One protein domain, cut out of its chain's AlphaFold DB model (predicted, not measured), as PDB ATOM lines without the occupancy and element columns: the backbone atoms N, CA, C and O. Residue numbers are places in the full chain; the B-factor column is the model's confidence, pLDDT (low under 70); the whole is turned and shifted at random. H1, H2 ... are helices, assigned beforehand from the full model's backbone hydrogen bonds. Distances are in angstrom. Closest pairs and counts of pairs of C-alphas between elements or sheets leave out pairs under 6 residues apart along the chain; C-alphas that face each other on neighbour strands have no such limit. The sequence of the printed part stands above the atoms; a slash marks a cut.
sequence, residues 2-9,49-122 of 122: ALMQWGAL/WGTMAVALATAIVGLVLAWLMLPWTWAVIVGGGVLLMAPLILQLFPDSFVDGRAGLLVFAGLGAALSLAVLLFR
ATOM      1  N   ALA A   2      72.074  63.562 109.015       77.44
ATOM      2  CA  ALA A   2      72.309  64.534 107.935       77.44
ATOM      3  C   ALA A   2      72.026  66.002 108.329       77.44
ATOM      4  O   ALA A   2      72.867  66.861 108.093       77.44
ATOM      5  N   LEU A   3      70.893  66.300 108.981       79.69
ATOM      6  CA  LEU A   3      70.525  67.683 109.340       79.69
ATOM      7  C   LEU A   3      71.543  68.360 110.281       79.69
ATOM      8  O   LEU A   3      71.902  69.513 110.061       79.69
ATOM      9  N   MET A   4      72.055  67.632 111.282       81.12
ATOM     10  CA  MET A   4      73.111  68.129 112.180       81.12
ATOM     11  C   MET A   4      74.419  68.406 111.434       81.12
ATOM     12  O   MET A   4      75.063  69.414 111.698       81.12
ATOM     13  N   GLN A   5      74.799  67.547 110.482       85.62
ATOM     14  CA  GLN A   5      76.013  67.747 109.683       85.62
ATOM     15  C   GLN A   5      75.896  68.968 108.765       85.62
ATOM     16  O   GLN A   5      76.844  69.741 108.661       85.62
ATOM     17  N   TRP A   6      74.729  69.192 108.154       91.19
ATOM     18  CA  TRP A   6      74.468  70.405 107.375       91.19
ATOM     19  C   TRP A   6      74.513  71.665 108.242       91.19
ATOM     20  O   TRP A   6      75.142  72.646 107.852       91.19
ATOM     21  N   GLY A   7      73.918  71.624 109.438       94.31
ATOM     22  CA  GLY A   7      73.996  72.723 110.403       94.31
ATOM     23  C   GLY A   7      75.438  73.039 110.811       94.31
ATOM     24  O   GLY A   7      75.853  74.194 110.758       94.31
ATOM     25  N   ALA A   8      76.230  72.010 111.132       95.12
ATOM     26  CA  ALA A   8      77.646  72.161 111.463       95.12
ATOM     27  C   ALA A   8      78.467  72.712 110.287       95.12
ATOM     28  O   ALA A   8      79.357  73.531 110.501       95.12
ATOM     29  N   LEU A   9      78.158  72.314 109.050       96.38
ATOM     30  CA  LEU A   9      78.852  72.799 107.857       96.38
ATOM     31  C   LEU A   9      78.580  74.287 107.612       96.38
ATOM     32  O   LEU A   9      79.509  75.040 107.328       96.38
ATOM     33  N   TRP A  49      93.496  94.754 119.262       96.12
ATOM     34  CA  TRP A  49      94.034  93.542 119.885       96.12
ATOM     35  C   TRP A  49      92.956  92.685 120.552       96.12
ATOM     36  O   TRP A  49      93.013  91.459 120.472       96.12
ATOM     37  N   GLY A  50      91.950  93.310 121.166       97.75
ATOM     38  CA  GLY A  50      90.824  92.598 121.765       97.75
ATOM     39  C   GLY A  50      90.002  91.857 120.714       97.75
ATOM     40  O   GLY A  50      89.741  90.664 120.855       97.75
ATOM     41  N   THR A  51      89.658  92.531 119.615       98.25
ATOM     42  CA  THR A  51      88.935  91.897 118.501       98.25
ATOM     43  C   THR A  51      89.786  90.849 117.780       98.25
ATOM     44  O   THR A  51      89.246  89.825 117.367       98.25
ATOM     45  N   MET A  52      91.115  91.005 117.741       98.38
ATOM     46  CA  MET A  52      92.035  89.991 117.204       98.38
ATOM     47  C   MET A  52      91.989  88.703 118.025       98.38
ATOM     48  O   MET A  52      91.897  87.614 117.460       98.38
ATOM     49  N   ALA A  53      92.013  88.814 119.354       98.56
ATOM     50  CA  ALA A  53      91.888  87.658 120.236       98.56
ATOM     51  C   ALA A  53      90.540  86.943 120.042       98.56
ATOM     52  O   ALA A  53      90.493  85.713 119.980       98.56
ATOM     53  N   VAL A  54      89.452  87.703 119.875       98.62
ATOM     54  CA  VAL A  54      88.114  87.159 119.588       98.62
ATOM     55  C   VAL A  54      88.068  86.449 118.233       98.62
ATOM     56  O   VAL A  54      87.520  85.350 118.133       98.62
ATOM     57  N   ALA A  55      88.662  87.028 117.191       98.62
ATOM     58  CA  ALA A  55      88.725  86.406 115.872       98.62
ATOM     59  C   ALA A  55      89.571  85.122 115.881       98.62
ATOM     60  O   ALA A  55      89.181  84.124 115.276       98.62
ATOM     61  N   LEU A  56      90.678  85.105 116.631       98.56
ATOM     62  CA  LEU A  56      91.482  83.900 116.830       98.56
ATOM     63  C   LEU A  56      90.680  82.806 117.548       98.56
ATOM     64  O   LEU A  56      90.671  81.660 117.102       98.56
ATOM     65  N   ALA A  57      89.956  83.156 118.614       98.50
ATOM     66  CA  ALA A  57      89.065  82.223 119.301       98.50
ATOM     67  C   ALA A  57      87.964  81.691 118.366       98.50
ATOM     68  O   ALA A  57      87.700  80.490 118.351       98.50
ATOM     69  N   THR A  58      87.382  82.559 117.532       98.56
ATOM     70  CA  THR A  58      86.383  82.194 116.509       98.56
ATOM     71  C   THR A  58      86.947  81.163 115.529       98.56
ATOM     72  O   THR A  58      86.308  80.145 115.255       98.56
ATOM     73  N   ALA A  59      88.172  81.378 115.042       98.44
ATOM     74  CA  ALA A  59      88.843  80.435 114.154       98.44
ATOM     75  C   ALA A  59      89.078  79.079 114.840       98.44
ATOM     76  O   ALA A  59      88.804  78.035 114.249       98.44
ATOM     77  N   ILE A  60      89.515  79.079 116.105       98.62
ATOM     78  CA  ILE A  60      89.710  77.853 116.894       98.62
ATOM     79  C   ILE A  60      88.392  77.086 117.054       98.62
ATOM     80  O   ILE A  60      88.371  75.874 116.841       98.62
ATOM     81  N   VAL A  61      87.283  77.765 117.369       98.38
ATOM     82  CA  VAL A  61      85.957  77.129 117.460       98.38
ATOM     83  C   VAL A  61      85.570  76.487 116.127       98.38
ATOM     84  O   VAL A  61      85.133  75.337 116.116       98.38
ATOM     85  N   GLY A  62      85.794  77.178 115.005       97.88
ATOM     86  CA  GLY A  62      85.561  76.629 113.666       97.88
ATOM     87  C   GLY A  62      86.385  75.366 113.390       97.88
ATOM     88  O   GLY A  62      85.839  74.362 112.934       97.88
ATOM     89  N   LEU A  63      87.678  75.376 113.725       97.75
ATOM     90  CA  LEU A  63      88.561  74.216 113.556       97.75
ATOM     91  C   LEU A  63      88.127  73.026 114.421       97.75
ATOM     92  O   LEU A  63      88.064  71.899 113.934       97.75
ATOM     93  N   VAL A  64      87.780  73.272 115.686       97.75
ATOM     94  CA  VAL A  64      87.298  72.238 116.613       97.75
ATOM     95  C   VAL A  64      85.960  71.656 116.146       97.75
ATOM     96  O   VAL A  64      85.752  70.444 116.237       97.75
ATOM     97  N   LEU A  65      85.054  72.493 115.631       96.62
ATOM     98  CA  LEU A  65      83.784  72.055 115.053       96.62
ATOM     99  C   LEU A  65      84.021  71.148 113.841       96.62
ATOM    100  O   LEU A  65      83.466  70.050 113.785       96.62
ATOM    101  N   ALA A  66      84.876  71.576 112.910       96.56
ATOM    102  CA  ALA A  66      85.211  70.801 111.723       96.56
ATOM    103  C   ALA A  66      85.840  69.451 112.080       96.56
ATOM    104  O   ALA A  66      85.400  68.425 111.568       96.56
ATOM    105  N   TRP A  67      86.801  69.444 113.008       96.75
ATOM    106  CA  TRP A  67      87.499  68.234 113.444       96.75
ATOM    107  C   TRP A  67      86.561  67.175 114.028       96.75
ATOM    108  O   TRP A  67      86.767  65.979 113.840       96.75
ATOM    109  N   LEU A  68      85.535  67.614 114.757       94.56
ATOM    110  CA  LEU A  68      84.679  66.717 115.529       94.56
ATOM    111  C   LEU A  68      83.388  66.323 114.806       94.56
ATOM    112  O   LEU A  68      82.789  65.316 115.172       94.56
ATOM    113  N   MET A  69      82.922  67.107 113.826       93.50
ATOM    114  CA  MET A  69      81.576  66.934 113.256       93.50
ATOM    115  C   MET A  69      81.536  66.795 111.734       93.50
ATOM    116  O   MET A  69      80.510  66.358 111.209       93.50
ATOM    117  N   LEU A  70      82.602  67.166 111.016       94.44
ATOM    118  CA  LEU A  70      82.582  67.233 109.555       94.44
ATOM    119  C   LEU A  70      83.497  66.188 108.907       94.44
ATOM    120  O   LEU A  70      84.614  65.960 109.372       94.44
ATOM    121  N   PRO A  71      83.080  65.596 107.772       94.50
ATOM    122  CA  PRO A  71      84.006  64.903 106.890       94.50
ATOM    123  C   PRO A  71      85.121  65.853 106.436       94.50
ATOM    124  O   PRO A  71      84.851  66.978 106.007       94.50
ATOM    125  N   TRP A  72      86.370  65.383 106.471       94.31
ATOM    126  CA  TRP A  72      87.544  66.200 106.140       94.31
ATOM    127  C   TRP A  72      87.453  66.859 104.758       94.31
ATOM    128  O   TRP A  72      87.764  68.036 104.598       94.31
ATOM    129  N   THR A  73      86.953  66.123 103.762       95.50
ATOM    130  CA  THR A  73      86.778  66.626 102.394       95.50
ATOM    131  C   THR A  73      85.864  67.847 102.340       95.50
ATOM    132  O   THR A  73      86.165  68.807 101.634       95.50
ATOM    133  N   TRP A  74      84.777  67.854 103.114       96.12
ATOM    134  CA  TRP A  74      83.828  68.966 103.148       96.12
ATOM    135  C   TRP A  74      84.416  70.172 103.872       96.12
ATOM    136  O   TRP A  74      84.269  71.292 103.391       96.12
ATOM    137  N   ALA A  75      85.125  69.945 104.982       96.75
ATOM    138  CA  ALA A  75      85.798  71.012 105.716       96.75
ATOM    139  C   ALA A  75      86.840  71.730 104.841       96.75
ATOM    140  O   ALA A  75      86.878  72.958 104.818       96.75
ATOM    141  N   VAL A  76      87.633  70.983 104.064       97.94
ATOM    142  CA  VAL A  76      88.626  71.560 103.144       97.94
ATOM    143  C   VAL A  76      87.952  72.346 102.019       97.94
ATOM    144  O   VAL A  76      88.320  73.494 101.780       97.94
ATOM    145  N   ILE A  77      86.954  71.761 101.346       98.06
ATOM    146  CA  ILE A  77      86.290  72.405 100.202       98.06
ATOM    147  C   ILE A  77      85.537  73.663 100.643       98.06
ATOM    148  O   ILE A  77      85.722  74.728 100.059       98.06
ATOM    149  N   VAL A  78      84.704  73.560 101.680       98.12
ATOM    150  CA  VAL A  78      83.889  74.687 102.149       98.12
ATOM    151  C   VAL A  78      84.753  75.729 102.843       98.12
ATOM    152  O   VAL A  78      84.614  76.911 102.549       98.12
ATOM    153  N   GLY A  79      85.685  75.314 103.704       97.81
ATOM    154  CA  GLY A  79      86.589  76.234 104.390       97.81
ATOM    155  C   GLY A  79      87.457  77.015 103.405       97.81
ATOM    156  O   GLY A  79      87.511  78.240 103.473       97.81
ATOM    157  N   GLY A  80      88.068  76.324 102.438       97.88
ATOM    158  CA  GLY A  80      88.854  76.958 101.379       97.88
ATOM    159  C   GLY A  80      88.010  77.858 100.475       97.88
ATOM    160  O   GLY A  80      88.400  78.990 100.207       97.88
ATOM    161  N   GLY A  81      86.829  77.397 100.050       98.38
ATOM    162  CA  GLY A  81      85.925  78.186  99.211       98.38
ATOM    163  C   GLY A  81      85.489  79.488  99.885       98.38
ATOM    164  O   GLY A  81      85.587  80.556  99.293       98.38
ATOM    165  N   VAL A  82      85.078  79.419 101.149       98.12
ATOM    166  CA  VAL A  82      84.687  80.587 101.950       98.12
ATOM    167  C   VAL A  82      85.865  81.540 102.162       98.12
ATOM    168  O   VAL A  82      85.712  82.745 101.973       98.12
ATOM    169  N   LEU A  83      87.047  81.016 102.498       98.00
ATOM    170  CA  LEU A  83      88.263  81.814 102.667       98.00
ATOM    171  C   LEU A  83      88.599  82.612 101.394       98.00
ATOM    172  O   LEU A  83      88.925  83.793 101.478       98.00
ATOM    173  N   LEU A  84      88.477  81.987 100.218       98.31
ATOM    174  CA  LEU A  84      88.704  82.632  98.919       98.31
ATOM    175  C   LEU A  84      87.590  83.614  98.530       98.31
ATOM    176  O   LEU A  84      87.847  84.578  97.812       98.31
ATOM    177  N   MET A  85      86.364  83.398  99.012       98.31
ATOM    178  CA  MET A  85      85.234  84.308  98.804       98.31
ATOM    179  C   MET A  85      85.297  85.559  99.687       98.31
ATOM    180  O   MET A  85      84.745  86.592  99.308       98.31
ATOM    181  N   ALA A  86      85.962  85.492 100.842       98.12
ATOM    182  CA  ALA A  86      86.064  86.601 101.789       98.12
ATOM    183  C   ALA A  86      86.488  87.947 101.160       98.12
ATOM    184  O   ALA A  86      85.787  88.929 101.401       98.12
ATOM    185  N   PRO A  87      87.547  88.050 100.324       97.44
ATOM    186  CA  PRO A  87      87.910  89.326  99.700       97.44
ATOM    187  C   PRO A  87      86.823  89.882  98.773       97.44
ATOM    188  O   PRO A  87      86.614  91.091  98.752       97.44
ATOM    189  N   LEU A  88      86.091  89.026  98.052       98.06
ATOM    190  CA  LEU A  88      84.993  89.461  97.179       98.06
ATOM    191  C   LEU A  88      83.813  90.005  97.987       98.06
ATOM    192  O   LEU A  88      83.186  90.981  97.591       98.06
ATOM    193  N   ILE A  89      83.522  89.394  99.137       97.88
ATOM    194  CA  ILE A  89      82.484  89.887 100.048       97.88
ATOM    195  C   ILE A  89      82.918  91.197 100.707       97.88
ATOM    196  O   ILE A  89      82.100  92.102 100.848       97.88
ATOM    197  N   LEU A  90      84.192  91.325 101.083       97.38
ATOM    198  CA  LEU A  90      84.702  92.535 101.724       97.38
ATOM    199  C   LEU A  90      84.575  93.771 100.815       97.38
ATOM    200  O   LEU A  90      84.253  94.845 101.309       97.38
ATOM    201  N   GLN A  91      84.729  93.604  99.495       97.06
ATOM    202  CA  GLN A  91      84.552  94.670  98.494       97.06
ATOM    203  C   GLN A  91      83.131  95.250  98.434       97.06
ATOM    204  O   GLN A  91      82.929  96.320  97.864       97.06
ATOM    205  N   LEU A  92      82.134  94.562  98.996       97.38
ATOM    206  CA  LEU A  92      80.761  95.068  99.061       97.38
ATOM    207  C   LEU A  92      80.585  96.149 100.137       97.38
ATOM    208  O   LEU A  92      79.556  96.824 100.163       97.38
ATOM    209  N   PHE A  93      81.556  96.297 101.040       96.81
ATOM    210  CA  PHE A  93      81.520  97.273 102.120       96.81
ATOM    211  C   PHE A  93      82.315  98.529 101.747       96.81
ATOM    212  O   PHE A  93      83.325  98.434 101.057       96.81
ATOM    213  N   PRO A  94      81.894  99.714 102.221       96.06
ATOM    214  CA  PRO A  94      82.633 100.944 101.967       96.06
ATOM    215  C   PRO A  94      83.974 100.958 102.718       96.06
ATOM    216  O   PRO A  94      84.048 100.494 103.858       96.06
ATOM    217  N   ASP A  95      84.994 101.596 102.139       92.56
ATOM    218  CA  ASP A  95      86.334 101.716 102.741       92.56
ATOM    219  C   ASP A  95      86.286 102.320 104.152       92.56
ATOM    220  O   ASP A  95      86.941 101.840 105.070       92.56
ATOM    221  N   SER A  96      85.404 103.299 104.391       91.62
ATOM    222  CA  SER A  96      85.224 103.903 105.720       91.62
ATOM    223  C   SER A  96      84.787 102.905 106.802       91.62
ATOM    224  O   SER A  96      84.992 103.145 107.992       91.62
ATOM    225  N   PHE A  97      84.123 101.815 106.406       94.75
ATOM    226  CA  PHE A  97      83.735 100.731 107.305       94.75
ATOM    227  C   PHE A  97      84.888  99.749 107.518       94.75
ATOM    228  O   PHE A  97      85.170  99.409 108.670       94.75
ATOM    229  N   VAL A  98      85.539  99.326 106.430       93.00
ATOM    230  CA  VAL A  98      86.639  98.346 106.448       93.00
ATOM    231  C   VAL A  98      87.865  98.916 107.169       93.00
ATOM    232  O   VAL A  98      88.393  98.279 108.070       93.00
ATOM    233  N   ASP A  99      88.247 100.158 106.888       90.06
ATOM    234  CA  ASP A  99      89.402 100.809 107.524       90.06
ATOM    235  C   ASP A  99      89.077 101.396 108.911       90.06
ATOM    236  O   ASP A  99      89.934 101.950 109.610       90.06
ATOM    237  N   GLY A 100      87.812 101.317 109.322       89.31
ATOM    238  CA  GLY A 100      87.322 101.849 110.583       89.31
ATOM    239  C   GLY A 100      87.323 100.830 111.724       89.31
ATOM    240  O   GLY A 100      87.438  99.621 111.558       89.31
ATOM    241  N   ARG A 101      87.044 101.324 112.938       94.19
ATOM    242  CA  ARG A 101      86.761 100.461 114.106       94.19
ATOM    243  C   ARG A 101      85.541  99.558 113.881       94.19
ATOM    244  O   ARG A 101      85.428  98.517 114.519       94.19
ATOM    245  N   ALA A 102      84.613  99.990 113.023       95.12
ATOM    246  CA  ALA A 102      83.344  99.315 112.787       95.12
ATOM    247  C   ALA A 102      83.542  97.927 112.165       95.12
ATOM    248  O   ALA A 102      82.980  96.972 112.694       95.12
ATOM    249  N   GLY A 103      84.379  97.795 111.130       95.81
ATOM    250  CA  GLY A 103      84.690  96.500 110.520       95.81
ATOM    251  C   GLY A 103      85.241  95.500 111.536       95.81
ATOM    252  O   GLY A 103      84.717  94.392 111.666       95.81
ATOM    253  N   LEU A 104      86.220  95.926 112.343       97.19
ATOM    254  CA  LEU A 104      86.814  95.094 113.395       97.19
ATOM    255  C   LEU A 104      85.769  94.610 114.407       97.19
ATOM    256  O   LEU A 104      85.693  93.418 114.703       97.19
ATOM    257  N   LEU A 105      84.945  95.527 114.922       98.12
ATOM    258  CA  LEU A 105      83.929  95.217 115.928       98.12
ATOM    259  C   LEU A 105      82.809  94.334 115.371       98.12
ATOM    260  O   LEU A 105      82.379  93.406 116.050       98.12
ATOM    261  N   VAL A 106      82.340  94.602 114.151       98.31
ATOM    262  CA  VAL A 106      81.242  93.850 113.535       98.31
ATOM    263  C   VAL A 106      81.687  92.439 113.182       98.31
ATOM    264  O   VAL A 106      81.015  91.490 113.576       98.31
ATOM    265  N   PHE A 107      82.821  92.258 112.500       98.38
ATOM    266  CA  PHE A 107      83.258  90.915 112.108       98.38
ATOM    267  C   PHE A 107      83.675  90.063 113.308       98.38
ATOM    268  O   PHE A 107      83.290  88.894 113.381       98.38
ATOM    269  N   ALA A 108      84.370  90.644 114.294       98.56
ATOM    270  CA  ALA A 108      84.671  89.937 115.537       98.56
ATOM    271  C   ALA A 108      83.406  89.657 116.361       98.56
ATOM    272  O   ALA A 108      83.265  88.569 116.913       98.56
ATOM    273  N   GLY A 109      82.461  90.600 116.416       98.50
ATOM    274  CA  GLY A 109      81.187  90.437 117.118       98.50
ATOM    275  C   GLY A 109      80.306  89.346 116.507       98.50
ATOM    276  O   GLY A 109      79.772  88.512 117.237       98.50
ATOM    277  N   LEU A 110      80.207  89.292 115.175       98.44
ATOM    278  CA  LEU A 110      79.523  88.215 114.456       98.44
ATOM    279  C   LEU A 110      80.199  86.864 114.715       98.44
ATOM    280  O   LEU A 110      79.517  85.903 115.066       98.44
ATOM    281  N   GLY A 111      81.531  86.805 114.624       98.50
ATOM    282  CA  GLY A 111      82.303  85.604 114.946       98.50
ATOM    283  C   GLY A 111      82.078  85.118 116.381       98.50
ATOM    284  O   GLY A 111      81.850  83.927 116.603       98.50
ATOM    285  N   ALA A 112      82.045  86.035 117.350       98.56
ATOM    286  CA  ALA A 112      81.763  85.729 118.749       98.56
ATOM    287  C   ALA A 112      80.338  85.201 118.952       98.56
ATOM    288  O   ALA A 112      80.154  84.178 119.610       98.56
ATOM    289  N   ALA A 113      79.335  85.858 118.366       98.50
ATOM    290  CA  ALA A 113      77.941  85.432 118.462       98.50
ATOM    291  C   ALA A 113      77.733  84.036 117.854       98.50
ATOM    292  O   ALA A 113      77.098  83.180 118.471       98.50
ATOM    293  N   LEU A 114      78.330  83.777 116.686       98.00
ATOM    294  CA  LEU A 114      78.317  82.462 116.041       98.00
ATOM    295  C   LEU A 114      79.036  81.410 116.889       98.00
ATOM    296  O   LEU A 114      78.528  80.303 117.051       98.00
ATOM    297  N   SER A 115      80.187  81.757 117.468       98.00
ATOM    298  CA  SER A 115      80.948  80.857 118.339       98.00
ATOM    299  C   SER A 115      80.142  80.471 119.574       98.00
ATOM    300  O   SER A 115      80.066  79.293 119.913       98.00
ATOM    301  N   LEU A 116      79.488  81.440 120.218       97.94
ATOM    302  CA  LEU A 116      78.609  81.186 121.358       97.94
ATOM    303  C   LEU A 116      77.423  80.308 120.963       97.94
ATOM    304  O   LEU A 116      77.131  79.350 121.671       97.94
ATOM    305  N   ALA A 117      76.780  80.572 119.823       96.62
ATOM    306  CA  ALA A 117      75.700  79.723 119.331       96.62
ATOM    307  C   ALA A 117      76.178  78.275 119.124       96.62
ATOM    308  O   ALA A 117      75.544  77.341 119.608       96.62
ATOM    309  N   VAL A 118      77.334  78.076 118.486       96.12
ATOM    310  CA  VAL A 118      77.911  76.737 118.291       96.12
ATOM    311  C   VAL A 118      78.213  76.046 119.616       96.12
ATOM    312  O   VAL A 118      77.967  74.853 119.728       96.12
ATOM    313  N   LEU A 119      78.736  76.761 120.613       94.50
ATOM    314  CA  LEU A 119      79.082  76.181 121.913       94.50
ATOM    315  C   LEU A 119      77.852  75.863 122.776       94.50
ATOM    316  O   LEU A 119      77.892  74.904 123.542       94.50
ATOM    317  N   LEU A 120      76.780  76.649 122.661       92.81
ATOM    318  CA  LEU A 120      75.553  76.475 123.443       92.81
ATOM    319  C   LEU A 120      74.613  75.410 122.867       92.81
ATOM    320  O   LEU A 120      73.903  74.759 123.627       92.81
ATOM    321  N   PHE A 121      74.597  75.241 121.543       80.31
ATOM    322  CA  PHE A 121      73.718  74.296 120.842       80.31
ATOM    323  C   PHE A 121      74.457  73.041 120.351       80.31
ATOM    324  O   PHE A 121      73.990  72.378 119.422       80.31
ATOM    325  N   ARG A 122      75.623  72.753 120.941       66.62
ATOM    326  CA  ARG A 122      76.477  71.618 120.587       66.62
ATOM    327  C   ARG A 122      75.969  70.283 121.117       66.62
ATOM    328  O   ARG A 122      75.570  70.240 122.299       66.62
TER     329      ARG A 122
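What this domain is: This is residues 2 to 9 and 49 to 122 of the 122 residues of an uncharacterized protein of Alphaproteobacteria bacterium 64-6 (UniProt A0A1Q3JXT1). H2 with H5 makes one long side of an open frame, H3 the other; H4 and H1 its ends. The 82-residue printed part has five named helices: all helix. It is only just compact, close to loose, radius of gyration of the C-alphas 14.0 A, spans 41 by 26 by 20 A.

How they stand to each other: H1, residues 2 to 9, touches residues 65 to 69 alone of H2, residues 49 to 69; closest C-alphas Gln 5 and Met 69, 6.7 A. H2 touches H5, residues 101 to 120; closest C-alphas Ala 55 and Ala 108, 5.4 A. H3, residues 72 to 90, is apart from H5. Every O i to N i+4 pair is within hydrogen-bond range in H1, H2 and H5, 13 of 15 in H3; H4, residues 95 to 98, is too short.

Where its parts are: C-alpha 2 is at (72.309, 64.534, 107.935), C-alpha 120 at (75.553, 76.475, 123.443). H2 spans 30.1 A.

The domain as a whole: Residues 10 to 48 are cut; C-alphas 9 and 49 are 28.4 A apart. Residue 122 is under pLDDT 70.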